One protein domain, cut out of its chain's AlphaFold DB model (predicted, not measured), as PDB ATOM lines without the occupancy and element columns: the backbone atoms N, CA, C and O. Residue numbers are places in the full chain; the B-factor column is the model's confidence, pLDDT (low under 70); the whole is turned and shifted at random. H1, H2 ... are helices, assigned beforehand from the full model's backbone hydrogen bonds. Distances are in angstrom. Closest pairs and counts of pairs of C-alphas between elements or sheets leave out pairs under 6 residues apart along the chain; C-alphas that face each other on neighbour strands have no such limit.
ATOM      1  N   ALA A  15     250.340 269.725 309.303       68.62
ATOM      2  CA  ALA A  15     249.320 269.105 310.146       68.62
ATOM      3  C   ALA A  15     247.934 269.725 309.847       68.62
ATOM      4  O   ALA A  15     247.831 270.957 309.834       68.62
ATOM      5  N   PRO A  16     246.907 268.908 309.535       80.62
ATOM      6  CA  PRO A  16     245.598 269.419 309.145       80.62
ATOM      7  C   PRO A  16     245.020 270.264 310.280       80.62
ATOM      8  O   PRO A  16     245.098 269.878 311.447       80.62
ATOM      9  N   SER A  17     244.452 271.427 309.955       86.88
ATOM     10  CA  SER A  17     243.852 272.276 310.979       86.88
ATOM     11  C   SER A  17     242.598 271.607 311.570       86.88
ATOM     12  O   SER A  17     241.966 270.776 310.907       86.88
ATOM     13  N   PRO A  18     242.152 271.989 312.783       84.94
ATOM     14  CA  PRO A  18     240.889 271.498 313.336       84.94
ATOM     15  C   PRO A  18     239.681 271.717 312.410       84.94
ATOM     16  O   PRO A  18     238.754 270.910 312.398       84.94
ATOM     17  N   ALA A  19     239.694 272.788 311.607       85.38
ATOM     18  CA  ALA A  19     238.655 273.059 310.619       85.38
ATOM     19  C   ALA A  19     238.705 272.069 309.447       85.38
ATOM     20  O   ALA A  19     237.654 271.598 309.018       85.38
ATOM     21  N   ASP A  20     239.902 271.703 308.980       87.19
ATOM     22  CA  ASP A  20     240.083 270.711 307.913       87.19
ATOM     23  C   ASP A  20     239.628 269.322 308.364       87.19
ATOM     24  O   ASP A  20     238.985 268.601 307.601       87.19
ATOM     25  N   LEU A  21     239.912 268.968 309.623       88.31
ATOM     26  CA  LEU A  21     239.468 267.708 310.218       88.31
ATOM     27  C   LEU A  21     237.944 267.629 310.307       88.31
ATOM     28  O   LEU A  21     237.382 266.616 309.909       88.31
ATOM     29  N   VAL A  22     237.261 268.687 310.759       87.88
ATOM     30  CA  VAL A  22     235.787 268.720 310.761       87.88
ATOM     31  C   VAL A  22     235.247 268.701 309.328       87.88
ATOM     32  O   VAL A  22     234.397 267.876 309.006       87.88
ATOM     33  N   ALA A  23     235.779 269.533 308.429       87.88
ATOM     34  CA  ALA A  23     235.336 269.597 307.035       87.88
ATOM     35  C   ALA A  23     235.488 268.257 306.294       87.88
ATOM     36  O   ALA A  23     234.675 267.941 305.421       87.88
ATOM     37  N   ALA A  24     236.470 267.432 306.676       88.50
ATOM     38  CA  ALA A  24     236.644 266.086 306.143       88.50
ATOM     39  C   ALA A  24     235.447 265.158 306.421       88.50
ATOM     40  O   ALA A  24     235.282 264.184 305.694       88.50
ATOM     41  N   PHE A  25     234.582 265.457 307.393       87.62
ATOM     42  CA  PHE A  25     233.350 264.705 307.674       87.62
ATOM     43  C   PHE A  25     232.070 265.413 307.203       87.62
ATOM     44  O   PHE A  25     230.967 264.907 307.420       87.62
ATOM     45  N   GLY A  26     232.204 266.550 306.515       84.75
ATOM     46  CA  GLY A  26     231.078 267.281 305.941       84.75
ATOM     47  C   GLY A  26     230.391 266.544 304.783       84.75
ATOM     48  O   GLY A  26     230.945 265.602 304.206       84.75
ATOM     49  N   PRO A  27     229.186 266.984 304.381       74.62
ATOM     50  CA  PRO A  27     228.362 266.300 303.378       74.62
ATOM     51  C   PRO A  27     228.981 266.231 301.982       74.62
ATOM     52  O   PRO A  27     228.640 265.344 301.207       74.62
ATOM     53  N   ARG A  28     229.890 267.156 301.656       76.88
ATOM     54  CA  ARG A  28     230.590 267.212 300.362       76.88
ATOM     55  C   ARG A  28     231.963 266.535 300.384       76.88
ATOM     56  O   ARG A  28     232.697 266.631 299.406       76.88
ATOM     57  N   SER A  29     232.337 265.906 301.498       80.25
ATOM     58  CA  SER A  29     233.639 265.257 301.623       80.25
ATOM     59  C   SER A  29     233.659 263.904 300.914       80.25
ATOM     60  O   SER A  29     232.683 263.148 300.958       80.25
ATOM     61  N   ASP A  30     234.782 263.587 300.278       79.06
ATOM     62  CA  ASP A  30     235.014 262.284 299.665       79.06
ATOM     63  C   ASP A  30     235.495 261.243 300.701       79.06
ATOM     64  O   ASP A  30     235.911 261.564 301.820       79.06
ATOM     65  N   ALA A  31     235.413 259.961 300.335       73.06
ATOM     66  CA  ALA A  31     235.829 258.867 301.211       73.06
ATOM     67  C   ALA A  31     237.332 258.917 301.543       73.06
ATOM     68  O   ALA A  31     237.727 258.543 302.643       73.06
ATOM     69  N   HIS A  32     238.167 259.415 300.628       78.31
ATOM     70  CA  HIS A  32     239.617 259.457 300.804       78.31
ATOM     71  C   HIS A  32     240.033 260.459 301.891       78.31
ATOM     72  O   HIS A  32     240.800 260.113 302.790       78.31
ATOM     73  N   ARG A  33     239.467 261.671 301.867       83.75
ATOM     74  CA  ARG A  33     239.644 262.707 302.893       83.75
ATOM     75  C   ARG A  33     239.175 262.223 304.258       83.75
ATOM     76  O   ARG A  33     239.894 262.416 305.236       83.75
ATOM     77  N   ARG A  34     238.025 261.537 304.321       84.69
ATOM     78  CA  ARG A  34     237.543 260.895 305.557       84.69
ATOM     79  C   ARG A  34     238.546 259.884 306.098       84.69
ATOM     80  O   ARG A  34     238.885 259.942 307.276       84.69
ATOM     81  N   THR A  35     239.051 258.984 305.254       82.25
ATOM     82  CA  THR A  35     240.020 257.962 305.673       82.25
ATOM     83  C   THR A  35     241.328 258.582 306.166       82.25
ATOM     84  O   THR A  35     241.835 258.167 307.205       82.25
ATOM     85  N   LEU A  36     241.862 259.597 305.481       84.75
ATOM     86  CA  LEU A  36     243.071 260.292 305.935       84.75
ATOM     87  C   LEU A  36     242.853 260.994 307.281       84.75
ATOM     88  O   LEU A  36     243.690 260.862 308.175       84.75
ATOM     89  N   ALA A  37     241.716 261.676 307.458       86.94
ATOM     90  CA  ALA A  37     241.360 262.299 308.729       86.94
ATOM     91  C   ALA A  37     241.210 261.259 309.853       86.94
ATOM     92  O   ALA A  37     241.715 261.476 310.951       86.94
ATOM     93  N   GLN A  38     240.596 260.101 309.583       85.94
ATOM     94  CA  GLN A  38     240.493 258.997 310.545       85.94
ATOM     95  C   GLN A  38     241.860 258.426 310.937       85.94
ATOM     96  O   GLN A  38     242.099 258.193 312.121       85.94
ATOM     97  N   ILE A  39     242.765 258.219 309.973       84.44
ATOM     98  CA  ILE A  39     244.131 257.744 310.245       84.44
ATOM     99  C   ILE A  39     244.876 258.755 311.120       84.44
ATOM    100  O   ILE A  39     245.508 258.364 312.101       84.44
ATOM    101  N   HIS A  40     244.767 260.047 310.798       87.75
ATOM    102  CA  HIS A  40     245.378 261.106 311.594       87.75
ATOM    103  C   HIS A  40     244.828 261.111 313.026       87.75
ATOM    104  O   HIS A  40     245.605 260.991 313.968       87.75
ATOM    105  N   LEU A  41     243.501 261.142 313.197       87.00
ATOM    106  CA  LEU A  41     242.845 261.128 314.512       87.00
ATOM    107  C   LEU A  41     243.188 259.877 315.333       87.00
ATOM    108  O   LEU A  41     243.362 259.972 316.547       87.00
ATOM    109  N   ALA A  42     243.335 258.711 314.696       85.00
ATOM    110  CA  ALA A  42     243.773 257.499 315.384       85.00
ATOM    111  C   ALA A  42     245.189 257.665 315.975       85.00
ATOM    112  O   ALA A  42     245.443 257.251 317.109       85.00
ATOM    113  N   GLN A  43     246.094 258.321 315.241       85.69
ATOM    114  CA  GLN A  43     247.480 258.554 315.657       85.69
ATOM    115  C   GLN A  43     247.613 259.680 316.693       85.69
ATOM    116  O   GLN A  43     248.284 259.495 317.707       85.69
ATOM    117  N   THR A  44     246.978 260.831 316.466       86.00
ATOM    118  CA  THR A  44     247.217 262.064 317.240       86.00
ATOM    119  C   THR A  44     246.170 262.331 318.319       86.00
ATOM    120  O   THR A  44     246.514 262.865 319.371       86.00
ATOM    121  N   GLY A  45     244.928 261.883 318.127       84.69
ATOM    122  CA  GLY A  45     243.812 262.157 319.035       84.69
ATOM    123  C   GLY A  45     243.127 263.492 318.821       84.69
ATOM    124  O   GLY A  45     243.387 264.202 317.852       84.69
ATOM    125  N   VAL A  46     242.240 263.836 319.756       86.38
ATOM    126  CA  VAL A  46     241.555 265.130 319.776       86.38
ATOM    127  C   VAL A  46     242.341 266.119 320.636       86.38
ATOM    128  O   VAL A  46     242.326 266.044 321.868       86.38
ATOM    129  N   ASP A  47     243.004 267.077 319.986       88.44
ATOM    130  CA  ASP A  47     243.685 268.177 320.669       88.44
ATOM    131  C   ASP A  47     242.699 269.193 321.288       88.44
ATOM    132  O   ASP A  47     241.475 269.126 321.123       88.44
ATOM    133  N   THR A  48     243.224 270.150 322.057       87.75
ATOM    134  CA  THR A  48     242.406 271.157 322.751       87.75
ATOM    135  C   THR A  48     241.646 272.072 321.790       87.75
ATOM    136  O   THR A  48     240.522 272.472 322.099       87.75
ATOM    137  N   ALA A  49     242.220 272.383 320.625       86.94
ATOM    138  CA  ALA A  49     241.612 273.259 319.631       86.94
ATOM    139  C   ALA A  49     240.435 272.575 318.917       86.94
ATOM    140  O   ALA A  49     239.356 273.161 318.792       86.94
ATOM    141  N   LEU A  50     240.604 271.315 318.513       88.56
ATOM    142  CA  LEU A  50     239.557 270.486 317.927       88.56
ATOM    143  C   LEU A  50     238.448 270.204 318.939       88.56
ATOM    144  O   LEU A  50     237.275 270.333 318.597       88.56
ATOM    145  N   ARG A  51     238.790 269.913 320.200       88.62
ATOM    146  CA  ARG A  51     237.799 269.735 321.273       88.62
ATOM    147  C   ARG A  51     236.937 270.982 321.467       88.62
ATOM    148  O   ARG A  51     235.716 270.864 321.528       88.62
ATOM    149  N   ALA A  52     237.549 272.166 321.524       85.31
ATOM    150  CA  ALA A  52     236.821 273.428 321.650       85.31
ATOM    151  C   ALA A  52     235.917 273.697 320.435       85.31
ATOM    152  O   ALA A  52     234.776 274.123 320.600       85.31
ATOM    153  N   ARG A  53     236.396 273.396 319.219       87.25
ATOM    154  CA  ARG A  53     235.615 273.531 317.980       87.25
ATOM    155  C   ARG A  53     234.404 272.596 317.960       87.25
ATOM    156  O   ARG A  53     233.309 273.046 317.639       87.25
ATOM    157  N   LEU A  54     234.587 271.323 318.315       86.94
ATOM    158  CA  LEU A  54     233.504 270.336 318.375       86.94
ATOM    159  C   LEU A  54     232.466 270.712 319.436       86.94
ATOM    160  O   LEU A  54     231.275 270.679 319.149       86.94
ATOM    161  N   ALA A  55     232.907 271.137 320.625       82.44
ATOM    162  CA  ALA A  55     232.006 271.614 321.670       82.44
ATOM    163  C   ALA A  55     231.203 272.845 321.214       82.44
ATOM    164  O   ALA A  55     229.996 272.892 321.418       82.44
ATOM    165  N   ALA A  56     231.834 273.810 320.538       82.81
ATOM    166  CA  ALA A  56     231.142 274.993 320.023       82.81
ATOM    167  C   ALA A  56     230.062 274.646 318.982       82.81
ATOM    168  O   ALA A  56     228.960 275.184 319.046       82.81
ATOM    169  N   LEU A  57     230.361 273.724 318.057       84.88
ATOM    170  CA  LEU A  57     229.404 273.268 317.044       84.88
ATOM    171  C   LEU A  57     228.224 272.522 317.685       84.88
ATOM    172  O   LEU A  57     227.070 272.822 317.387       84.88
ATOM    173  N   LEU A  58     228.505 271.594 318.602       79.88
ATOM    174  CA  LEU A  58     227.494 270.743 319.236       79.88
ATOM    175  C   LEU A  58     226.639 271.473 320.291       79.88
ATOM    176  O   LEU A  58     225.499 271.074 320.516       79.88
ATOM    177  N   SER A  59     227.157 272.541 320.906       73.81
ATOM    178  CA  SER A  59     226.452 273.354 321.912       73.81
ATOM    179  C   SER A  59     225.779 274.610 321.341       73.81
ATOM    180  O   SER A  59     225.304 275.445 322.108       73.81
ATOM    181  N   SER A  60     225.734 274.786 320.015       65.38
ATOM    182  CA  SER A  60     225.086 275.929 319.353       65.38
ATOM    183  C   SER A  60     223.548 275.851 319.456       65.38
ATOM    184  O   SER A  60     222.825 275.567 318.503       65.38
ATOM    185  N   SER A  61     223.020 276.065 320.663       51.84
ATOM    186  CA  SER A  61     221.607 275.857 321.000       51.84
ATOM    187  C   SER A  61     220.747 277.124 321.043       51.84
ATOM    188  O   SER A  61     219.567 277.023 321.356       51.84
ATOM    189  N   SER A  62     221.258 278.321 320.738       44.38
ATOM    190  CA  SER A  62     220.443 279.532 320.917       44.38
ATOM    191  C   SER A  62     220.971 280.764 320.184       44.38
ATOM    192  O   SER A  62     221.812 281.491 320.708       44.38
ATOM    193  N   ASP A  69     225.182 276.803 309.645       70.25
ATOM    194  CA  ASP A  69     226.125 275.845 310.283       70.25
ATOM    195  C   ASP A  69     225.606 274.395 310.444       70.25
ATOM    196  O   ASP A  69     226.201 273.585 311.153       70.25
ATOM    197  N   GLU A  70     224.509 274.015 309.779       76.31
ATOM    198  CA  GLU A  70     223.974 272.634 309.829       76.31
ATOM    199  C   GLU A  70     224.958 271.601 309.268       76.31
ATOM    200  O   GLU A  70     225.155 270.531 309.851       76.31
ATOM    201  N   ASP A  71     225.657 271.961 308.192       82.69
ATOM    202  CA  ASP A  71     226.739 271.156 307.628       82.69
ATOM    203  C   ASP A  71     227.890 270.973 308.634       82.69
ATOM    204  O   ASP A  71     228.503 269.903 308.677       82.69
ATOM    205  N   GLY A  72     228.167 271.983 309.467       84.50
ATOM    206  CA  GLY A  72     229.182 271.937 310.519       84.50
ATOM    207  C   GLY A  72     228.786 271.034 311.687       84.50
ATOM    208  O   GLY A  72     229.603 270.234 312.147       84.50
ATOM    209  N   ILE A  73     227.524 271.090 312.120       85.75
ATOM    210  CA  ILE A  73     226.976 270.202 313.160       85.75
ATOM    211  C   ILE A  73     226.982 268.747 312.681       85.75
ATOM    212  O   ILE A  73     227.463 267.860 313.387       85.75
ATOM    213  N   MET A  74     226.501 268.491 311.462       86.69
ATOM    214  CA  MET A  74     226.516 267.155 310.863       86.69
ATOM    215  C   MET A  74     227.945 266.607 310.752       86.69
ATOM    216  O   MET A  74     228.199 265.452 311.101       86.69
ATOM    217  N   ALA A  75     228.889 267.437 310.301       88.69
ATOM    218  CA  ALA A  75     230.295 267.071 310.220       88.69
ATOM    219  C   ALA A  75     230.885 266.738 311.599       88.69
ATOM    220  O   ALA A  75     231.599 265.744 311.739       88.69
ATOM    221  N   ALA A  76     230.546 267.523 312.626       90.25
ATOM    222  CA  ALA A  76     230.956 267.264 314.002       90.25
ATOM    223  C   ALA A  76     230.401 265.927 314.518       90.25
ATOM    224  O   ALA A  76     231.163 265.127 315.059       90.25
ATOM    225  N   LEU A  77     229.113 265.639 314.300       90.69
ATOM    226  CA  LEU A  77     228.491 264.370 314.702       90.69
ATOM    227  C   LEU A  77     229.146 263.165 314.023       90.69
ATOM    228  O   LEU A  77     229.493 262.192 314.691       90.69
ATOM    229  N   ARG A  78     229.393 263.252 312.713       89.62
ATOM    230  CA  ARG A  78     230.070 262.197 311.943       89.62
ATOM    231  C   ARG A  78     231.518 261.983 312.370       89.62
ATOM    232  O   ARG A  78     231.976 260.842 312.420       89.62
ATOM    233  N   LEU A  79     232.237 263.055 312.701       91.75
ATOM    234  CA  LEU A  79     233.589 262.964 313.248       91.75
ATOM    235  C   LEU A  79     233.568 262.263 314.612       91.75
ATOM    236  O   LEU A  79     234.360 261.350 314.836       91.75
ATOM    237  N   VAL A  80     232.638 262.627 315.502       92.12
ATOM    238  CA  VAL A  80     232.477 261.958 316.805       92.12
ATOM    239  C   VAL A  80     232.094 260.484 316.629       92.12
ATOM    240  O   VAL A  80     232.652 259.630 317.316       92.12
ATOM    241  N   ALA A  81     231.224 260.152 315.671       90.81
ATOM    242  CA  ALA A  81     230.894 258.765 315.336       90.81
ATOM    243  C   ALA A  81     232.137 257.982 314.874       90.81
ATOM    244  O   ALA A  81     232.357 256.854 315.307       90.81
ATOM    245  N   ALA A  82     233.000 258.597 314.059       88.94
ATOM    246  CA  ALA A  82     234.266 257.996 313.648       88.94
ATOM    247  C   ALA A  82     235.254 257.818 314.815       88.94
ATOM    248  O   ALA A  82     235.976 256.820 314.852       88.94
ATOM    249  N   LEU A  83     235.272 258.740 315.787       91.62
ATOM    250  CA  LEU A  83     236.096 258.618 316.993       91.62
ATOM    251  C   LEU A  83     235.680 257.431 317.865       91.62
ATOM    252  O   LEU A  83     236.554 256.813 318.460       91.62
ATOM    253  N   TYR A  84     234.405 257.035 317.899       91.56
ATOM    254  CA  TYR A  84     234.006 255.813 318.614       91.56
ATOM    255  C   TYR A  84     234.697 254.546 318.085       91.56
ATOM    256  O   TYR A  84     234.897 253.604 318.848       91.56
ATOM    257  N   GLY A  85     235.108 254.526 316.811       85.19
ATOM    258  CA  GLY A  85     235.830 253.398 316.216       85.19
ATOM    259  C   GLY A  85     237.321 253.326 316.571       85.19
ATOM    260  O   GLY A  85     237.917 252.260 316.444       85.19
ATOM    261  N   SER A  86     237.938 254.431 317.003       87.12
ATOM    262  CA  SER A  86     239.387 254.505 317.262       87.12
ATOM    263  C   SER A  86     239.745 254.926 318.690       87.12
ATOM    264  O   SER A  86     240.732 254.438 319.236       87.12
ATOM    265  N   ARG A  87     238.956 255.821 319.296       90.00
ATOM    266  CA  ARG A  87     239.147 256.427 320.624       90.00
ATOM    267  C   ARG A  87     237.798 256.668 321.328       90.00
ATOM    268  O   ARG A  87     237.359 257.815 321.463       90.00
ATOM    269  N   PRO A  88     237.129 255.604 321.797       91.25
ATOM    270  CA  PRO A  88     235.763 255.697 322.308       91.25
ATOM    271  C   PRO A  88     235.622 256.531 323.592       91.25
ATOM    272  O   PRO A  88     234.602 257.191 323.766       91.25
ATOM    273  N   ASP A  89     236.643 256.585 324.453       91.00
ATOM    274  CA  ASP A  89     236.612 257.407 325.673       91.00
ATOM    275  C   ASP A  89     236.639 258.915 325.373       91.00
ATOM    276  O   ASP A  89     235.918 259.697 325.997       91.00
ATOM    277  N   GLU A  90     237.432 259.338 324.379       90.38
ATOM    278  CA  GLU A  90     237.461 260.737 323.930       90.38
ATOM    279  C   GLU A  90     236.123 261.128 323.281       90.38
ATOM    280  O   GLU A  90     235.601 262.214 323.542       90.38
ATOM    281  N   ALA A  91     235.535 260.229 322.481       91.06
ATOM    282  CA  ALA A  91     234.214 260.422 321.880       91.06
ATOM    283  C   ALA A  91     233.103 260.510 322.941       91.06
ATOM    284  O   ALA A  91     232.220 261.366 322.851       91.06
ATOM    285  N   HIS A  92     233.174 259.665 323.973       90.56
ATOM    286  CA  HIS A  92     232.242 259.675 325.096       90.56
ATOM    287  C   HIS A  92     232.243 261.022 325.822       90.56
ATOM    288  O   HIS A  92     231.174 261.595 326.021       90.56
ATOM    289  N   ALA A  93     233.422 261.557 326.152       88.56
ATOM    290  CA  ALA A  93     233.548 262.838 326.847       88.56
ATOM    291  C   ALA A  93     233.003 264.030 326.034       88.56
ATOM    292  O   ALA A  93     232.538 265.007 326.618       88.56
ATOM    293  N   LEU A  94     233.059 263.952 324.698       87.88
ATOM    294  CA  LEU A  94     232.521 264.971 323.789       87.88
ATOM    295  C   LEU A  94     230.992 264.911 323.678       87.88
ATOM    296  O   LEU A  94     230.336 265.949 323.717       87.88
ATOM    297  N   LEU A  95     230.429 263.711 323.515       86.88
ATOM    298  CA  LEU A  95     228.994 263.526 323.273       86.88
ATOM    299  C   LEU A  95     228.159 263.542 324.561       86.88
ATOM    300  O   LEU A  95     227.031 264.029 324.569       86.88
ATOM    301  N   LEU A  96     228.698 262.964 325.634       84.75
ATOM    302  CA  LEU A  96     227.998 262.652 326.882       84.75
ATOM    303  C   LEU A  96     228.832 263.122 328.092       84.75
ATOM    304  O   LEU A  96     229.323 262.293 328.860       84.75
ATOM    305  N   PRO A  97     229.035 264.440 328.268       79.50
ATOM    306  CA  PRO A  97     229.782 264.970 329.406       79.50
ATOM    307  C   PRO A  97     229.056 264.691 330.732       79.50
ATOM    308  O   PRO A  97     227.830 264.647 330.785       79.50
ATOM    309  N   ALA A  98     229.813 264.550 331.825       66.44
ATOM    310  CA  ALA A  98     229.297 264.167 333.149       66.44
ATOM    311  C   ALA A  98     228.383 265.211 333.835       66.44
ATOM    312  O   ALA A  98     227.794 264.917 334.874       66.44
ATOM    313  N   HIS A  99     228.281 266.426 333.290       64.50
ATOM    314  CA  HIS A  99     227.427 267.500 333.802       64.50
ATOM    315  C   HIS A  99     226.241 267.744 332.857       64.50
ATOM    316  O   HIS A  99     226.385 267.600 331.642       64.50
ATOM    317  N   ASP A 100     225.092 268.133 333.419       59.12
ATOM    318  CA  ASP A 100     223.899 268.519 332.654       59.12
ATOM    319  C   ASP A 100     224.223 269.689 331.701       59.12
ATOM    320  O   ASP A 100     224.887 270.650 332.098       59.12
ATOM    321  N   GLY A 101     223.760 269.612 330.447       62.03
ATOM    322  CA  GLY A 101     224.025 270.623 329.410       62.03
ATOM    323  C   GLY A 101     224.935 270.149 328.269       62.03
ATOM    324  O   GLY A 101     225.574 270.966 327.606       62.03
ATOM    325  N   GLY A 102     225.017 268.836 328.045       68.31
ATOM    326  CA  GLY A 102     225.720 268.246 326.910       68.31
ATOM    327  C   GLY A 102     224.930 268.324 325.592       68.31
ATOM    328  O   GLY A 102     223.745 268.667 325.593       68.31
ATOM    329  N   PRO A 103     225.548 267.936 324.458       71.31
ATOM    330  CA  PRO A 103     224.943 267.990 323.119       71.31
ATOM    331  C   PRO A 103     223.556 267.339 322.998       71.31
ATOM    332  O   PRO A 103     222.736 267.757 322.186       71.31
ATOM    333  N   LEU A 104     223.282 266.314 323.811       73.44
ATOM    334  CA  LEU A 104     222.041 265.536 323.778       73.44
ATOM    335  C   LEU A 104     220.940 266.056 324.723       73.44
ATOM    336  O   LEU A 104     219.872 265.455 324.784       73.44
ATOM    337  N   ASP A 105     221.155 267.158 325.453       63.81
ATOM    338  CA  ASP A 105     220.227 267.592 326.507       63.81
ATOM    339  C   ASP A 105     219.038 268.457 326.039       63.81
ATOM    340  O   ASP A 105     218.148 268.721 326.852       63.81
ATOM    341  N   GLY A 106     218.921 268.796 324.745       58.50
ATOM    342  CA  GLY A 106     217.644 269.280 324.194       58.50
ATOM    343  C   GLY A 106     217.668 269.799 322.753       58.50
ATOM    344  O   GLY A 106     216.991 269.243 321.893       58.50
ATOM    345  N   GLY A 107     218.441 270.852 322.470       62.12
ATOM    346  CA  GLY A 107     218.336 271.587 321.199       62.12
ATOM    347  C   GLY A 107     218.665 270.758 319.952       62.12
ATOM    348  O   GLY A 107     217.973 270.856 318.944       62.12
ATOM    349  N   LEU A 108     219.684 269.900 320.026       71.06
ATOM    350  CA  LEU A 108     220.115 269.081 318.893       71.06
ATOM    351  C   LEU A 108     219.115 267.962 318.555       71.06
ATOM    352  O   LEU A 108     218.835 267.720 317.383       71.06
ATOM    353  N   VAL A 109     218.553 267.314 319.581       71.88
ATOM    354  CA  VAL A 109     217.576 266.226 319.420       71.88
ATOM    355  C   VAL A 109     216.307 266.756 318.759       71.88
ATOM    356  O   VAL A 109     215.858 266.184 317.773       71.88
ATOM    357  N   VAL A 110     215.787 267.897 319.223       68.56
ATOM    358  CA  VAL A 110     214.587 268.523 318.642       68.56
ATOM    359  C   VAL A 110     214.821 268.937 317.185       68.56
ATOM    360  O   VAL A 110     214.022 268.584 316.327       68.56
ATOM    361  N   ARG A 111     215.945 269.602 316.875       72.25
ATOM    362  CA  ARG A 111     216.274 270.026 315.496       72.25
ATOM    363  C   ARG A 111     216.362 268.862 314.513       72.25
ATOM    364  O   ARG A 111     216.018 269.011 313.349       72.25
ATOM    365  N   SER A 112     216.830 267.708 314.977       76.06
ATOM    366  CA  SER A 112     216.998 266.528 314.130       76.06
ATOM    367  C   SER A 112     215.693 265.806 313.789       76.06
ATOM    368  O   SER A 112     215.734 264.873 313.000       76.06
ATOM    369  N   ILE A 113     214.551 266.183 314.379       75.69
ATOM    370  CA  ILE A 113     213.256 265.550 314.086       75.69
ATOM    371  C   ILE A 113     212.769 265.921 312.681       75.69
ATOM    372  O   ILE A 113     212.178 265.074 312.018       75.69
ATOM    373  N   ASP A 114     213.034 267.136 312.207       73.62
ATOM    374  CA  ASP A 114     212.494 267.629 310.930       73.62
ATOM    375  C   ASP A 114     213.510 267.579 309.770       73.62
ATOM    376  O   ASP A 114     213.164 267.898 308.633       73.62
ATOM    377  N   ASP A 115     214.752 267.147 310.031       81.56
ATOM    378  CA  ASP A 115     215.826 267.036 309.033       81.56
ATOM    379  C   ASP A 115     216.441 265.626 309.003       81.56
ATOM    380  O   ASP A 115     217.229 265.251 309.873       81.56
ATOM    381  N   ASP A 116     216.154 264.872 307.937       82.25
ATOM    382  CA  ASP A 116     216.698 263.535 307.665       82.25
ATOM    383  C   ASP A 116     218.238 263.473 307.663       82.25
ATOM    384  O   ASP A 116     218.824 262.431 307.972       82.25
ATOM    385  N   ARG A 117     218.935 264.551 307.274       83.69
ATOM    386  CA  ARG A 117     220.409 264.591 307.212       83.69
ATOM    387  C   ARG A 117     221.018 264.725 308.587       83.69
ATOM    388  O   ARG A 117     221.940 263.972 308.915       83.69
ATOM    389  N   LEU A 118     220.496 265.651 309.381       85.50
ATOM    390  CA  LEU A 118     220.895 265.800 310.770       85.50
ATOM    391  C   LEU A 118     220.469 264.575 311.594       85.50
ATOM    392  O   LEU A 118     221.267 264.071 312.384       85.50
ATOM    393  N   GLY A 119     219.268 264.046 311.345       88.00
ATOM    394  CA  GLY A 119     218.753 262.817 311.947       88.00
ATOM    395  C   GLY A 119     219.634 261.606 311.657       88.00
ATOM    396  O   GLY A 119     219.977 260.869 312.579       88.00
ATOM    397  N   LEU A 120     220.107 261.443 310.417       88.00
ATOM    398  CA  LEU A 120     221.060 260.389 310.063       88.00
ATOM    399  C   LEU A 120     222.385 260.525 310.824       88.00
ATOM    400  O   LEU A 120     222.854 259.548 311.401       88.00
ATOM    401  N   ALA A 121     222.979 261.721 310.861       88.62
ATOM    402  CA  ALA A 121     224.238 261.943 311.577       88.62
ATOM    403  C   ALA A 121     224.094 261.713 313.094       88.62
ATOM    404  O   ALA A 121     225.000 261.174 313.734       88.62
ATOM    405  N   LEU A 122     222.943 262.083 313.666       90.88
ATOM    406  CA  LEU A 122     222.633 261.825 315.067       90.88
ATOM    407  C   LEU A 122     222.420 260.326 315.335       90.88
ATOM    408  O   LEU A 122     222.991 259.788 316.281       90.88
ATOM    409  N   ALA A 123     221.664 259.625 314.489       91.81
ATOM    410  CA  ALA A 123     221.458 258.183 314.616       91.81
ATOM    411  C   ALA A 123     222.773 257.399 314.479       91.81
ATOM    412  O   ALA A 123     223.004 256.453 315.227       91.81
ATOM    413  N   GLU A 124     223.672 257.817 313.581       90.44
ATOM    414  CA  GLU A 124     225.014 257.239 313.439       90.44
ATOM    415  C   GLU A 124     225.822 257.351 314.735       90.44
ATOM    416  O   GLU A 124     226.349 256.348 315.228       90.44
ATOM    417  N   VAL A 125     225.914 258.558 315.310       91.94
ATOM    418  CA  VAL A 125     226.709 258.761 316.526       91.94
ATOM    419  C   VAL A 125     226.087 258.060 317.732       91.94
ATOM    420  O   VAL A 125     226.821 257.508 318.547       91.94
ATOM    421  N   LEU A 126     224.754 258.016 317.836       92.94
ATOM    422  CA  LEU A 126     224.052 257.297 318.902       92.94
ATOM    423  C   LEU A 126     224.230 255.780 318.772       92.94
ATOM    424  O   LEU A 126     224.502 255.106 319.767       92.94
ATOM    425  N   CYS A 127     224.163 255.244 317.554       92.88
ATOM    426  CA  CYS A 127     224.406 253.831 317.285       92.88
ATOM    427  C   CYS A 127     225.849 253.437 317.637       92.88
ATOM    428  O   CYS A 127     226.065 252.426 318.312       92.88
ATOM    429  N   ALA A 128     226.834 254.264 317.270       91.62
ATOM    430  CA  ALA A 128     228.232 254.065 317.650       91.62
ATOM    431  C   ALA A 128     228.437 254.176 319.174       91.62
ATOM    432  O   ALA A 128     229.055 253.301 319.782       91.62
ATOM    433  N   ALA A 129     227.845 255.193 319.810       91.75
ATOM    434  CA  ALA A 129     227.904 255.404 321.254       91.75
ATOM    435  C   ALA A 129     227.285 254.243 322.037       91.75
ATOM    436  O   ALA A 129     227.854 253.791 323.028       91.75
ATOM    437  N   SER A 130     226.158 253.698 321.577       91.56
ATOM    438  CA  SER A 130     225.543 252.524 322.199       91.56
ATOM    439  C   SER A 130     226.423 251.272 322.094       91.56
ATOM    440  O   SER A 130     226.299 250.370 322.917       91.56
ATOM    441  N   GLY A 131     227.376 251.209 321.159       87.56
ATOM    442  CA  GLY A 131     228.396 250.158 321.116       87.56
ATOM    443  C   GLY A 131     229.386 250.217 322.290       87.56
ATOM    444  O   GLY A 131     229.876 249.178 322.726       87.56
ATOM    445  N   HIS A 132     229.622 251.402 322.858       91.00
ATOM    446  CA  HIS A 132     230.583 251.638 323.935       91.00
ATOM    447  C   HIS A 132     229.926 251.553 325.325       91.00
ATOM    448  O   HIS A 132     228.957 252.253 325.606       91.00
ATOM    449  N   GLY A 133     230.461 250.719 326.223       88.12
ATOM    450  CA  GLY A 133     229.862 250.431 327.538       88.12
ATOM    451  C   GLY A 133     229.535 251.668 328.398       88.12
ATOM    452  O   GLY A 133     228.376 251.827 328.791       88.12
ATOM    453  N   PRO A 134     230.502 252.567 328.677       89.19
ATOM    454  CA  PRO A 134     230.265 253.810 329.419       89.19
ATOM    455  C   PRO A 134     229.183 254.697 328.796       89.19
ATOM    456  O   PRO A 134     228.264 255.142 329.482       89.19
ATOM    457  N   SER A 135     229.242 254.898 327.479       90.44
ATOM    458  CA  SER A 135     228.295 255.741 326.747       90.44
ATOM    459  C   SER A 135     226.892 255.135 326.727       90.44
ATOM    460  O   SER A 135     225.917 255.840 326.967       90.44
ATOM    461  N   ARG A 136     226.782 253.814 326.540       89.69
ATOM    462  CA  ARG A 136     225.521 253.070 326.653       89.69
ATOM    463  C   ARG A 136     224.891 253.233 328.035       89.69
ATOM    464  O   ARG A 136     223.690 253.475 328.127       89.69
ATOM    465  N   LYS A 137     225.687 253.122 329.105       86.38
ATOM    466  CA  LYS A 137     225.210 253.293 330.485       86.38
ATOM    467  C   LYS A 137     224.657 254.701 330.710       86.38
ATOM    468  O   LYS A 137     223.564 254.836 331.250       86.38
ATOM    469  N   GLU A 138     225.381 255.720 330.268       85.88
ATOM    470  CA  GLU A 138     224.951 257.114 330.393       85.88
ATOM    471  C   GLU A 138     223.676 257.397 329.577       85.88
ATOM    472  O   GLU A 138     222.749 258.028 330.081       85.88
ATOM    473  N   LEU A 139     223.567 256.862 328.353       85.81
ATOM    474  CA  LEU A 139     222.346 256.957 327.541       85.81
ATOM    475  C   LEU A 139     221.139 256.328 328.250       85.81
ATOM    476  O   LEU A 139     220.065 256.927 328.278       85.81
ATOM    477  N   LEU A 140     221.309 255.147 328.857       84.12
ATOM    478  CA  LEU A 140     220.260 254.485 329.639       84.12
ATOM    479  C   LEU A 140     219.864 255.303 330.875       84.12
ATOM    480  O   LEU A 140     218.675 255.460 331.145       84.12
ATOM    481  N   GLU A 141     220.833 255.848 331.615       81.44
ATOM    482  CA  GLU A 141     220.562 256.680 332.791       81.44
ATOM    483  C   GLU A 141     219.811 257.963 332.423       81.44
ATOM    484  O   GLU A 141     218.803 258.279 333.056       81.44
ATOM    485  N   ARG A 142     220.236 258.674 331.372       78.69
ATOM    486  CA  ARG A 142     219.544 259.876 330.882       78.69
ATOM    487  C   ARG A 142     218.123 259.572 330.416       78.69
ATOM    488  O   ARG A 142     217.211 260.339 330.720       78.69
ATOM    489  N   ASN A 143     217.926 258.440 329.742       76.56
ATOM    490  CA  ASN A 143     216.605 258.002 329.297       76.56
ATOM    491  C   ASN A 143     215.686 257.642 330.481       76.56
ATOM    492  O   ASN A 143     214.500 257.945 330.449       76.56
ATOM    493  N   ARG A 144     216.227 257.063 331.565       76.31
ATOM    494  CA  ARG A 144     215.475 256.775 332.804       76.31
ATOM    495  C   ARG A 144     215.130 258.037 333.603       76.31
ATOM    496  O   ARG A 144     214.050 258.115 334.177       76.31
ATOM    497  N   ARG A 145     216.034 259.024 333.657       70.56
ATOM    498  CA  ARG A 145     215.823 260.293 334.388       70.56
ATOM    499  C   ARG A 145     214.725 261.164 333.767       70.56
ATOM    500  O   ARG A 145     214.108 261.949 334.479       70.56
ATOM    501  N   ARG A 146     214.472 261.025 332.461       62.97
ATOM    502  CA  ARG A 146     213.439 261.757 331.712       62.97
ATOM    503  C   ARG A 146     212.279 260.815 331.340       62.97
ATOM    504  O   ARG A 146     212.146 260.423 330.188       62.97
ATOM    505  N   ALA A 147     211.475 260.403 332.321       44.25
ATOM    506  CA  ALA A 147     210.260 259.608 332.086       44.25
ATOM    507  C   ALA A 147     209.214 260.398 331.253       44.25
ATOM    508  O   ALA A 147     209.195 261.629 331.329       44.25
ATOM    509  N   PRO A 170     213.282 263.171 325.088       78.25
ATOM    510  CA  PRO A 170     214.211 262.128 325.509       78.25
ATOM    511  C   PRO A 170     214.769 261.355 324.309       78.25
ATOM    512  O   PRO A 170     214.034 261.013 323.385       78.25
ATOM    513  N   VAL A 171     216.060 261.004 324.345       83.00
ATOM    514  CA  VAL A 171     216.718 260.263 323.250       83.00
ATOM    515  C   VAL A 171     215.982 258.958 322.926       83.00
ATOM    516  O   VAL A 171     215.835 258.623 321.758       83.00
ATOM    517  N   GLY A 172     215.457 258.237 323.923       83.75
ATOM    518  CA  GLY A 172     214.696 257.009 323.675       83.75
ATOM    519  C   GLY A 172     213.362 257.227 322.954       83.75
ATOM    520  O   GLY A 172     212.957 256.378 322.166       83.75
ATOM    521  N   GLU A 173     212.674 258.342 323.200       84.62
ATOM    522  CA  GLU A 173     211.435 258.697 322.491       84.62
ATOM    523  C   GLU A 173     211.739 259.149 321.059       84.62
ATOM    524  O   GLU A 173     211.070 258.729 320.114       84.62
ATOM    525  N   TRP A 174     212.823 259.909 320.883       88.38
ATOM    526  CA  TRP A 174     213.333 260.285 319.566       88.38
ATOM    527  C   TRP A 174     213.672 259.057 318.712       88.38
ATOM    528  O   TRP A 174     213.252 258.976 317.559       88.38
ATOM    529  N   LEU A 175     214.372 258.071 319.288       90.12
ATOM    530  CA  LEU A 175     214.706 256.823 318.599       90.12
ATOM    531  C   LEU A 175     213.439 256.100 318.118       90.12
ATOM    532  O   LEU A 175     213.363 255.765 316.939       90.12
ATOM    533  N   ARG A 176     212.433 255.913 318.987       89.12
ATOM    534  CA  ARG A 176     211.169 255.241 318.625       89.12
ATOM    535  C   ARG A 176     210.393 255.988 317.544       89.12
ATOM    536  O   ARG A 176     209.971 255.376 316.575       89.12
ATOM    537  N   THR A 177     210.329 257.315 317.637       88.94
ATOM    538  CA  THR A 177     209.667 258.155 316.623       88.94
ATOM    539  C   THR A 177     210.248 257.918 315.223       88.94
ATOM    540  O   THR A 177     209.515 257.859 314.238       88.94
ATOM    541  N   TRP A 178     211.570 257.764 315.112       89.50
ATOM    542  CA  TRP A 178     212.226 257.454 313.839       89.50
ATOM    543  C   TRP A 178     212.007 256.015 313.367       89.50
ATOM    544  O   TRP A 178     211.969 255.785 312.158       89.50
ATOM    545  N   VAL A 179     211.853 255.061 314.289       90.69
ATOM    546  CA  VAL A 179     211.476 253.679 313.953       90.69
ATOM    547  C   VAL A 179     210.073 253.653 313.344       90.69
ATOM    548  O   VAL A 179     209.924 253.165 312.226       90.69
ATOM    549  N   ASP A 180     209.094 254.291 313.988       88.50
ATOM    550  CA  ASP A 180     207.706 254.357 313.502       88.50
ATOM    551  C   ASP A 180     207.615 255.041 312.125       88.50
ATOM    552  O   ASP A 180     206.909 254.599 311.215       88.50
ATOM    553  N   ARG A 181     208.392 256.115 311.915       87.06
ATOM    554  CA  ARG A 181     208.465 256.812 310.617       87.06
ATOM    555  C   ARG A 181     209.038 255.941 309.502       87.06
ATOM    556  O   ARG A 181     208.603 256.059 308.354       87.06
ATOM    557  N   ALA A 182     210.004 255.078 309.809       86.25
ATOM    558  CA  ALA A 182     210.673 254.240 308.817       86.25
ATOM    559  C   ALA A 182     209.772 253.144 308.223       86.25
ATOM    560  O   ALA A 182     210.059 252.658 307.120       86.25
ATOM    561  N   GLU A 183     208.680 252.788 308.905       78.69
ATOM    562  CA  GLU A 183     207.651 251.891 308.370       78.69
ATOM    563  C   GLU A 183     206.848 252.549 307.238       78.69
ATOM    564  O   GLU A 183     206.487 251.891 306.259       78.69
ATOM    565  N   LEU A 184     206.620 253.862 307.342       79.94
ATOM    566  CA  LEU A 184     205.770 254.635 306.434       79.94
ATOM    567  C   LEU A 184     206.544 255.315 305.296       79.94
ATOM    568  O   LEU A 184     205.968 255.594 304.246       79.94
ATOM    569  N   GLN A 185     207.833 255.600 305.492       77.56
ATOM    570  CA  GLN A 185     208.643 256.404 304.572       77.56
ATOM    571  C   GLN A 185     209.731 255.580 303.860       77.56
ATOM    572  O   GLN A 185     210.261 254.596 304.383       77.56
ATOM    573  N   ASP A 186     210.063 255.971 302.626       75.12
ATOM    574  CA  ASP A 186     211.171 255.431 301.826       75.12
ATOM    575  C   ASP A 186     212.412 256.347 301.904       75.12
ATOM    576  O   ASP A 186     212.346 257.485 302.362       75.12
ATOM    577  N   GLY A 187     213.562 255.864 301.428       79.31
ATOM    578  CA  GLY A 187     214.778 256.674 301.319       79.31
ATOM    579  C   GLY A 187     215.552 256.816 302.633       79.31
ATOM    580  O   GLY A 187     215.754 255.838 303.354       79.31
ATOM    581  N   GLN A 188     216.044 258.025 302.912       82.75
ATOM    582  CA  GLN A 188     216.988 258.286 304.002       82.75
ATOM    583  C   GLN A 188     216.361 258.087 305.386       82.75
ATOM    584  O   GLN A 188     216.988 257.452 306.231       82.75
ATOM    585  N   ALA A 189     215.110 258.514 305.585       84.50
ATOM    586  CA  ALA A 189     214.362 258.300 306.823       84.50
ATOM    587  C   ALA A 189     214.337 256.828 307.273       84.50
ATOM    588  O   ALA A 189     214.452 256.531 308.462       84.50
ATOM    589  N   ARG A 190     214.295 255.881 306.326       88.06
ATOM    590  CA  ARG A 190     214.357 254.448 306.644       88.06
ATOM    591  C   ARG A 190     215.724 254.009 307.166       88.06
ATOM    592  O   ARG A 190     215.802 253.138 308.028       88.06
ATOM    593  N   VAL A 191     216.805 254.591 306.649       89.69
ATOM    594  CA  VAL A 191     218.164 254.319 307.144       89.69
ATOM    595  C   VAL A 191     218.320 254.855 308.565       89.69
ATOM    596  O   VAL A 191     218.893 254.166 309.408       89.69
ATOM    597  N   VAL A 192     217.752 256.034 308.844       90.94
ATOM    598  CA  VAL A 192     217.692 256.589 310.202       90.94
ATOM    599  C   VAL A 192     216.933 255.641 311.127       90.94
ATOM    600  O   VAL A 192     217.489 255.221 312.137       90.94
ATOM    601  N   GLY A 193     215.724 255.208 310.752       91.88
ATOM    602  CA  GLY A 193     214.944 254.269 311.564       91.88
ATOM    603  C   GLY A 193     215.643 252.931 311.815       91.88
ATOM    604  O   GLY A 193     215.611 252.445 312.940       91.88
ATOM    605  N   LEU A 194     216.358 252.369 310.830       93.56
ATOM    606  CA  LEU A 194     217.174 251.162 311.032       93.56
ATOM    607  C   LEU A 194     218.266 251.381 312.092       93.56
ATOM    608  O   LEU A 194     218.441 250.549 312.983       93.56
ATOM    609  N   LEU A 195     219.008 252.489 312.002       93.50
ATOM    610  CA  LEU A 195     220.041 252.828 312.983       93.50
ATOM    611  C   LEU A 195     219.434 253.072 314.367       93.50
ATOM    612  O   LEU A 195     220.016 252.654 315.370       93.50
ATOM    613  N   CYS A 196     218.261 253.702 314.431       93.62
ATOM    614  CA  CYS A 196     217.543 253.940 315.676       93.62
ATOM    615  C   CYS A 196     217.075 252.632 316.326       93.62
ATOM    616  O   CYS A 196     217.358 252.414 317.504       93.62
ATOM    617  N   ALA A 197     216.455 251.730 315.561       94.25
ATOM    618  CA  ALA A 197     216.041 250.409 316.034       94.25
ATOM    619  C   ALA A 197     217.244 249.585 316.529       94.25
ATOM    620  O   ALA A 197     217.212 249.013 317.617       94.25
ATOM    621  N   LEU A 198     218.360 249.604 315.791       94.50
ATOM    622  CA  LEU A 198     219.602 248.953 316.214       94.50
ATOM    623  C   LEU A 198     220.162 249.559 317.511       94.50
ATOM    624  O   LEU A 198     220.657 248.837 318.376       94.50
ATOM    625  N   THR A 199     220.088 250.881 317.661       93.44
ATOM    626  CA  THR A 199     220.532 251.586 318.873       93.44
ATOM    627  C   THR A 199     219.695 251.176 320.083       93.44
ATOM    628  O   THR A 199     220.259 250.884 321.140       93.44
ATOM    629  N   LEU A 200     218.368 251.101 319.928       91.75
ATOM    630  CA  LEU A 200     217.459 250.624 320.974       91.75
ATOM    631  C   LEU A 200     217.811 249.191 321.395       91.75
ATOM    632  O   LEU A 200     217.964 248.928 322.589       91.75
ATOM    633  N   GLU A 201     218.062 248.302 320.434       91.44
ATOM    634  CA  GLU A 201     218.424 246.910 320.719       91.44
ATOM    635  C   GLU A 201     219.785 246.784 321.435       91.44
ATOM    636  O   GLU A 201     219.926 246.045 322.416       91.44
ATOM    637  N   LYS A 202     220.792 247.568 321.023       90.44
ATOM    638  CA  LYS A 202     222.097 247.643 321.709       90.44
ATOM    639  C   LYS A 202     221.962 248.136 323.150       90.44
ATOM    640  O   LYS A 202     222.618 247.605 324.052       90.44
ATOM    641  N   MET A 203     221.126 249.151 323.372       87.75
ATOM    642  CA  MET A 203     220.850 249.691 324.702       87.75
ATOM    643  C   MET A 203     220.147 248.660 325.590       87.75
ATOM    644  O   MET A 203     220.584 248.459 326.723       87.75
ATOM    645  N   ARG A 204     219.131 247.961 325.068       83.81
ATOM    646  CA  ARG A 204     218.374 246.933 325.801       83.81
ATOM    647  C   ARG A 204     219.279 245.811 326.306       83.81
ATOM    648  O   ARG A 204     219.281 245.494 327.494       83.81
ATOM    649  N   ARG A 205     220.136 245.264 325.440       79.81
ATOM    650  CA  ARG A 205     221.049 244.169 325.818       79.81
ATOM    651  C   ARG A 205     222.082 244.553 326.869       79.81
ATOM    652  O   ARG A 205     222.437 243.721 327.694       79.81
ATOM    653  N   GLY A 206     222.540 245.807 326.879       65.88
ATOM    654  CA  GLY A 206     223.412 246.304 327.948       65.88
ATOM    655  C   GLY A 206     222.713 246.509 329.297       65.88
ATOM    656  O   GLY A 206     223.395 246.591 330.314       65.88
ATOM    657  N   GLY A 207     221.378 246.599 329.325       57.69
ATOM    658  CA  GLY A 207     220.588 246.655 330.560       57.69
ATOM    659  C   GLY A 207     220.507 245.302 331.273       57.69
ATOM    660  O   GLY A 207     220.735 245.233 332.484       57.69
ATOM    661  N   LYS A 208     220.303 244.220 330.505       54.97
ATOM    662  CA  LYS A 208     220.138 242.845 331.020       54.97
ATOM    663  C   LYS A 208     221.375 242.300 331.760       54.97
ATOM    664  O   LYS A 208     221.235 241.465 332.648       54.97
ATOM    665  N   GLU A 209     222.582 242.812 331.491       47.97
ATOM    666  CA  GLU A 209     223.808 242.443 332.231       47.97
ATOM    667  C   GLU A 209     223.799 242.876 333.715       47.97
ATOM    668  O   GLU A 209     224.548 242.313 334.511       47.97
ATOM    669  N   ASP A 228     209.523 245.066 318.939       83.56
ATOM    670  CA  ASP A 228     210.701 245.868 318.583       83.56
ATOM    671  C   ASP A 228     211.768 245.034 317.840       83.56
ATOM    672  O   ASP A 228     212.361 245.497 316.855       83.56
ATOM    673  N   GLU A 229     212.009 243.786 318.273       89.06
ATOM    674  CA  GLU A 229     212.934 242.865 317.596       89.06
ATOM    675  C   GLU A 229     212.445 242.503 316.180       89.06
ATOM    676  O   GLU A 229     213.250 242.427 315.243       89.06
ATOM    677  N   GLU A 230     211.132 242.323 315.999       90.88
ATOM    678  CA  GLU A 230     210.534 242.051 314.691       90.88
ATOM    679  C   GLU A 230     210.637 243.256 313.748       90.88
ATOM    680  O   GLU A 230     211.034 243.092 312.590       90.88
ATOM    681  N   THR A 231     210.373 244.474 314.226       91.81
ATOM    682  CA  THR A 231     210.534 245.688 313.410       91.81
ATOM    683  C   THR A 231     211.986 245.866 312.964       91.81
ATOM    684  O   THR A 231     212.252 246.119 311.781       91.81
ATOM    685  N   LEU A 232     212.957 245.651 313.863       93.75
ATOM    686  CA  LEU A 232     214.381 245.679 313.512       93.75
ATOM    687  C   LEU A 232     214.727 244.624 312.450       93.75
ATOM    688  O   LEU A 232     215.438 244.924 311.484       93.75
ATOM    689  N   TYR A 233     214.210 243.402 312.602       94.62
ATOM    690  CA  TYR A 233     214.400 242.330 311.630       94.62
ATOM    691  C   TYR A 233     213.841 242.699 310.252       94.62
ATOM    692  O   TYR A 233     214.554 242.561 309.255       94.62
ATOM    693  N   GLN A 234     212.615 243.221 310.174       92.69
ATOM    694  CA  GLN A 234     211.988 243.607 308.906       92.69
ATOM    695  C   GLN A 234     212.736 244.751 308.208       92.69
ATOM    696  O   GLN A 234     212.951 244.699 306.990       92.69
ATOM    697  N   LEU A 235     213.202 245.753 308.963       91.69
ATOM    698  CA  LEU A 235     214.030 246.836 308.429       91.69
ATOM    699  C   LEU A 235     215.351 246.296 307.860       91.69
ATOM    700  O   LEU A 235     215.673 246.569 306.699       91.69
ATOM    701  N   ALA A 236     216.081 245.480 308.628       93.31
ATOM    702  CA  ALA A 236     217.345 244.883 308.193       93.31
ATOM    703  C   ALA A 236     217.162 243.974 306.965       93.31
ATOM    704  O   ALA A 236     217.915 244.052 305.987       93.31
ATOM    705  N   ARG A 237     216.110 243.144 306.978       93.12
ATOM    706  CA  ARG A 237     215.732 242.263 305.872       93.12
ATOM    707  C   ARG A 237     215.518 243.051 304.584       93.12
ATOM    708  O   ARG A 237     216.043 242.675 303.536       93.12
ATOM    709  N   ARG A 238     214.776 244.161 304.642       89.25
ATOM    710  CA  ARG A 238     214.428 244.962 303.460       89.25
ATOM    711  C   ARG A 238     215.668 245.521 302.762       89.25
ATOM    712  O   ARG A 238     215.758 245.416 301.542       89.25
ATOM    713  N   PHE A 239     216.653 246.034 303.499       87.44
ATOM    714  CA  PHE A 239     217.894 246.549 302.900       87.44
ATOM    715  C   PHE A 239     218.779 245.455 302.291       87.44
ATOM    716  O   PHE A 239     219.412 245.686 301.257       87.44
ATOM    717  N   LEU A 240     218.803 244.259 302.886       88.19
ATOM    718  CA  LEU A 240     219.610 243.139 302.391       88.19
ATOM    719  C   LEU A 240     218.972 242.410 301.203       88.19
ATOM    720  O   LEU A 240     219.698 241.958 300.321       88.19
ATOM    721  N   VAL A 241     217.640 242.327 301.139       85.75
ATOM    722  CA  VAL A 241     216.918 241.675 300.033       85.75
ATOM    723  C   VAL A 241     216.717 242.635 298.855       85.75
ATOM    724  O   VAL A 241     217.022 242.293 297.713       85.75
ATOM    725  N   VAL A 242     216.256 243.867 299.103       69.44
ATOM    726  CA  VAL A 242     215.946 244.838 298.032       69.44
ATOM    727  C   VAL A 242     217.217 245.440 297.424       69.44
ATOM    728  O   VAL A 242     217.268 245.658 296.213       69.44
ATOM    729  N   GLY A 243     218.288 245.613 298.209       56.59
ATOM    730  CA  GLY A 243     219.587 246.107 297.721       56.59
ATOM    731  C   GLY A 243     220.299 245.177 296.722       56.59
ATOM    732  O   GLY A 243     221.326 245.543 296.141       56.59
ATOM    733  N   VAL A 244     219.777 243.967 296.503       50.25
ATOM    734  CA  VAL A 244     220.234 243.034 295.461       50.25
ATOM    735  C   VAL A 244     219.577 243.331 294.105       50.25
ATOM    736  O   VAL A 244     220.193 243.069 293.073       50.25
ATOM    737  N   ALA A 245     218.374 243.918 294.086       41.69
ATOM    738  CA  ALA A 245     217.569 244.108 292.879       41.69
ATOM    739  C   ALA A 245     217.899 245.389 292.085       41.69
ATOM    740  O   ALA A 245     217.670 245.437 290.875       41.69
ATOM    741  N   THR A 246     218.461 246.422 292.719       44.72
ATOM    742  CA  THR A 246     218.787 247.687 292.048       44.72
ATOM    743  C   THR A 246     220.162 247.619 291.373       44.72
ATOM    744  O   THR A 246     221.211 247.667 292.009       44.72
ATOM    745  N   LYS A 247     220.168 247.510 290.038       43.34
ATOM    746  CA  LYS A 247     221.357 247.641 289.166       43.34
ATOM    747  C   LYS A 247     221.786 249.107 288.966       43.34
ATOM    748  O   LYS A 247     222.249 249.468 287.889       43.34
ATOM    749  N   SER A 248     221.558 249.985 289.938       41.38
ATOM    750  CA  SER A 248     222.008 251.373 289.838       41.38
ATOM    751  C   SER A 248     223.477 251.439 290.256       41.38
ATOM    752  O   SER A 248     223.795 251.253 291.427       41.38
ATOM    753  N   ASP A 249     224.360 251.700 289.289       40.75
ATOM    754  CA  ASP A 249     225.813 251.867 289.468       40.75
ATOM    755  C   ASP A 249     226.203 253.076 290.352       40.75
ATOM    756  O   ASP A 249     227.380 253.292 290.643       40.75
ATOM    757  N   GLU A 250     225.232 253.855 290.836       45.03
ATOM    758  CA  GLU A 250     225.460 254.964 291.759       45.03
ATOM    759  C   GLU A 250     225.452 254.474 293.216       45.03
ATOM    760  O   GLU A 250     224.411 254.262 293.836       45.03
ATOM    761  N   LYS A 251     226.655 254.286 293.773       57.19
ATOM    762  CA  LYS A 251     226.875 254.021 295.202       57.19
ATOM    763  C   LYS A 251     226.425 255.217 296.048       57.19
ATOM    764  O   LYS A 251     227.174 256.174 296.233       57.19
ATOM    765  N   SER A 252     225.234 255.123 296.627       68.56
ATOM    766  CA  SER A 252     224.826 255.966 297.750       68.56
ATOM    767  C   SER A 252     225.614 255.557 299.010       68.56
ATOM    768  O   SER A 252     225.589 254.400 299.430       68.56
ATOM    769  N   ASP A 253     226.312 256.514 299.633       69.75
ATOM    770  CA  ASP A 253     227.008 256.357 300.929       69.75
ATOM    771  C   ASP A 253     226.013 255.972 302.050       69.75
ATOM    772  O   ASP A 253     226.379 255.386 303.066       69.75
ATOM    773  N   SER A 254     224.721 256.275 301.869       73.56
ATOM    774  CA  SER A 254     223.638 255.871 302.773       73.56
ATOM    775  C   SER A 254     223.312 254.377 302.657       73.56
ATOM    776  O   SER A 254     223.033 253.727 303.663       73.56
ATOM    777  N   ASP A 255     223.399 253.798 301.458       77.81
ATOM    778  CA  ASP A 255     223.068 252.386 301.214       77.81
ATOM    779  C   ASP A 255     224.138 251.452 301.788       77.81
ATOM    780  O   ASP A 255     223.842 250.347 302.240       77.81
ATOM    781  N   GLU A 256     225.401 251.881 301.762       79.50
ATOM    782  CA  GLU A 256     226.514 251.136 302.357       79.50
ATOM    783  C   GLU A 256     226.392 251.078 303.882       79.50
ATOM    784  O   GLU A 256     226.489 249.995 304.465       79.50
ATOM    785  N   ARG A 257     226.039 252.205 304.509       81.88
ATOM    786  CA  ARG A 257     225.719 252.266 305.940       81.88
ATOM    787  C   ARG A 257     224.524 251.395 306.301       81.88
ATOM    788  O   ARG A 257     224.601 250.632 307.258       81.88
ATOM    789  N   ALA A 258     223.446 251.466 305.520       87.62
ATOM    790  CA  ALA A 258     222.257 250.655 305.754       87.62
ATOM    791  C   ALA A 258     222.571 249.153 305.681       87.62
ATOM    792  O   ALA A 258     222.107 248.389 306.525       87.62
ATOM    793  N   ARG A 259     223.409 248.719 304.726       89.25
ATOM    794  CA  ARG A 259     223.869 247.321 304.638       89.25
ATOM    795  C   ARG A 259     224.671 246.897 305.867       89.25
ATOM    796  O   ARG A 259     224.388 245.837 306.420       89.25
ATOM    797  N   MET A 260     225.625 247.718 306.305       89.62
ATOM    798  CA  MET A 260     226.416 247.450 307.511       89.62
ATOM    799  C   MET A 260     225.537 247.346 308.760       89.62
ATOM    800  O   MET A 260     225.614 246.353 309.481       89.62
ATOM    801  N   ALA A 261     224.646 248.321 308.967       91.94
ATOM    802  CA  ALA A 261     223.706 248.328 310.084       91.94
ATOM    803  C   ALA A 261     222.744 247.130 310.042       91.94
ATOM    804  O   ALA A 261     222.422 246.568 311.081       91.94
ATOM    805  N   SER A 262     222.329 246.689 308.851       94.75
ATOM    806  CA  SER A 262     221.467 245.511 308.696       94.75
ATOM    807  C   SER A 262     222.181 244.222 309.098       94.75
ATOM    808  O   SER A 262     221.606 243.390 309.794       94.75
ATOM    809  N   VAL A 263     223.442 244.045 308.690       95.31
ATOM    810  CA  VAL A 263     224.235 242.876 309.104       95.31
ATOM    811  C   VAL A 263     224.497 242.907 310.607       95.31
ATOM    812  O   VAL A 263     224.362 241.875 311.255       95.31
ATOM    813  N   GLU A 264     224.812 244.072 311.176       94.38
ATOM    814  CA  GLU A 264     224.988 244.224 312.623       94.38
ATOM    815  C   GLU A 264     223.687 243.954 313.397       94.38
ATOM    816  O   GLU A 264     223.691 243.245 314.397       94.38
TER     817      GLU A 264
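This is residues 15 to 62, 69 to 147, 170 to 209 and 228 to 264 of the 790 residues of an uncharacterized protein of Acaromyces ingoldii (UniProt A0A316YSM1). Three helices, H4, H7 and H10, lie side by side in a row and run the same way, with H7 in the middle. H1, H2, H3 and H5 pack round H4; H9, H11 and H12 pack round H10, H8 packs on residues 203 to 207 of H10, about perpendicular to it, and makes a corner with H7, and residues 244 to 252 stick out as a free loop. The 204 printed residues hold twelve named helices, H1 to H12 in chain order, and no named strand; the class is all helix. The whole is compact and rounded, with a radius of gyration of the C-alphas of 16.5 A and spans of 45 by 44 by 34 A.

Find C-alpha 18 at (240.889, 271.498, 313.336), where H1 begins and runs to residue 23. Next come H2, residues 31 to 44, 19.9 A long; H3, 48 to 58; H4, 70 to 84, 21.5 A; H5, 88 to 95; and H6, 107 to 111. Then read H7, residues 116 to 131, 22.3 A; H8, 133 to 145; H9, 171 to 184, 20.8 A; H10, 188 to 209, 33.1 A; and H11, 228 to 242, 21.2 A. H12, residues 253 to 264, ends at C-alpha 264, (224.988, 244.224, 312.623).

Start at the two hubs, H4 and H10, each touching five helices. H4 touches H7 at a shallow tilt of 18 degrees, closest at the C-alphas of Ala 81 and Val 125, 4.4 A. H7 touches H10 at a shallow 21 degrees, Cys 127 to Thr 199, 4.8 A. H1 touches H4, about perpendicular at 75 degrees, Val 22 to Ala 75, 5.8 A. H2 touches H4 with residues 38 to 42 alone, Gln 38 to Ala 82, 7.0 A. H3 touches residues 72 to 77 of H4 alone, Leu 57 to Ile 73, 5.5 A. H4 and H5 form a hairpin, Leu 83 to Ala 91, 5.5 A. H9 touches H10 at a steep 45 degrees, opposite ways, Val 179 to Gly 193, 4.3 A. H11 touches H12, Ala 236 to Ser 262, 4.2 A; H12 touches residues 188 to 198 of H10 alone, Val 191 to Ala 258, 5.7 A. H8 and H7 touch only at the corner, Ser 130 to Arg 136, 4.5 A. H6 touches no helix. Every O i to N i+4 pair is within hydrogen-bond range in H1 to H8 and H11; H9 has 8 of 10, H10 17 of 18, H12 7 of 8.

The farthest C-alphas, His 99 and Lys 247, are 49.2 A apart. Look for three cuts: 62 to 69, 12.6 A between C-alphas; 147 to 170, 8.1 A; 209 to 228, 19.2 A. The link H5 to H6 is long. The mean pLDDT of the printed part is 81.6, and 31 residues are under 70, among them 242 to 253.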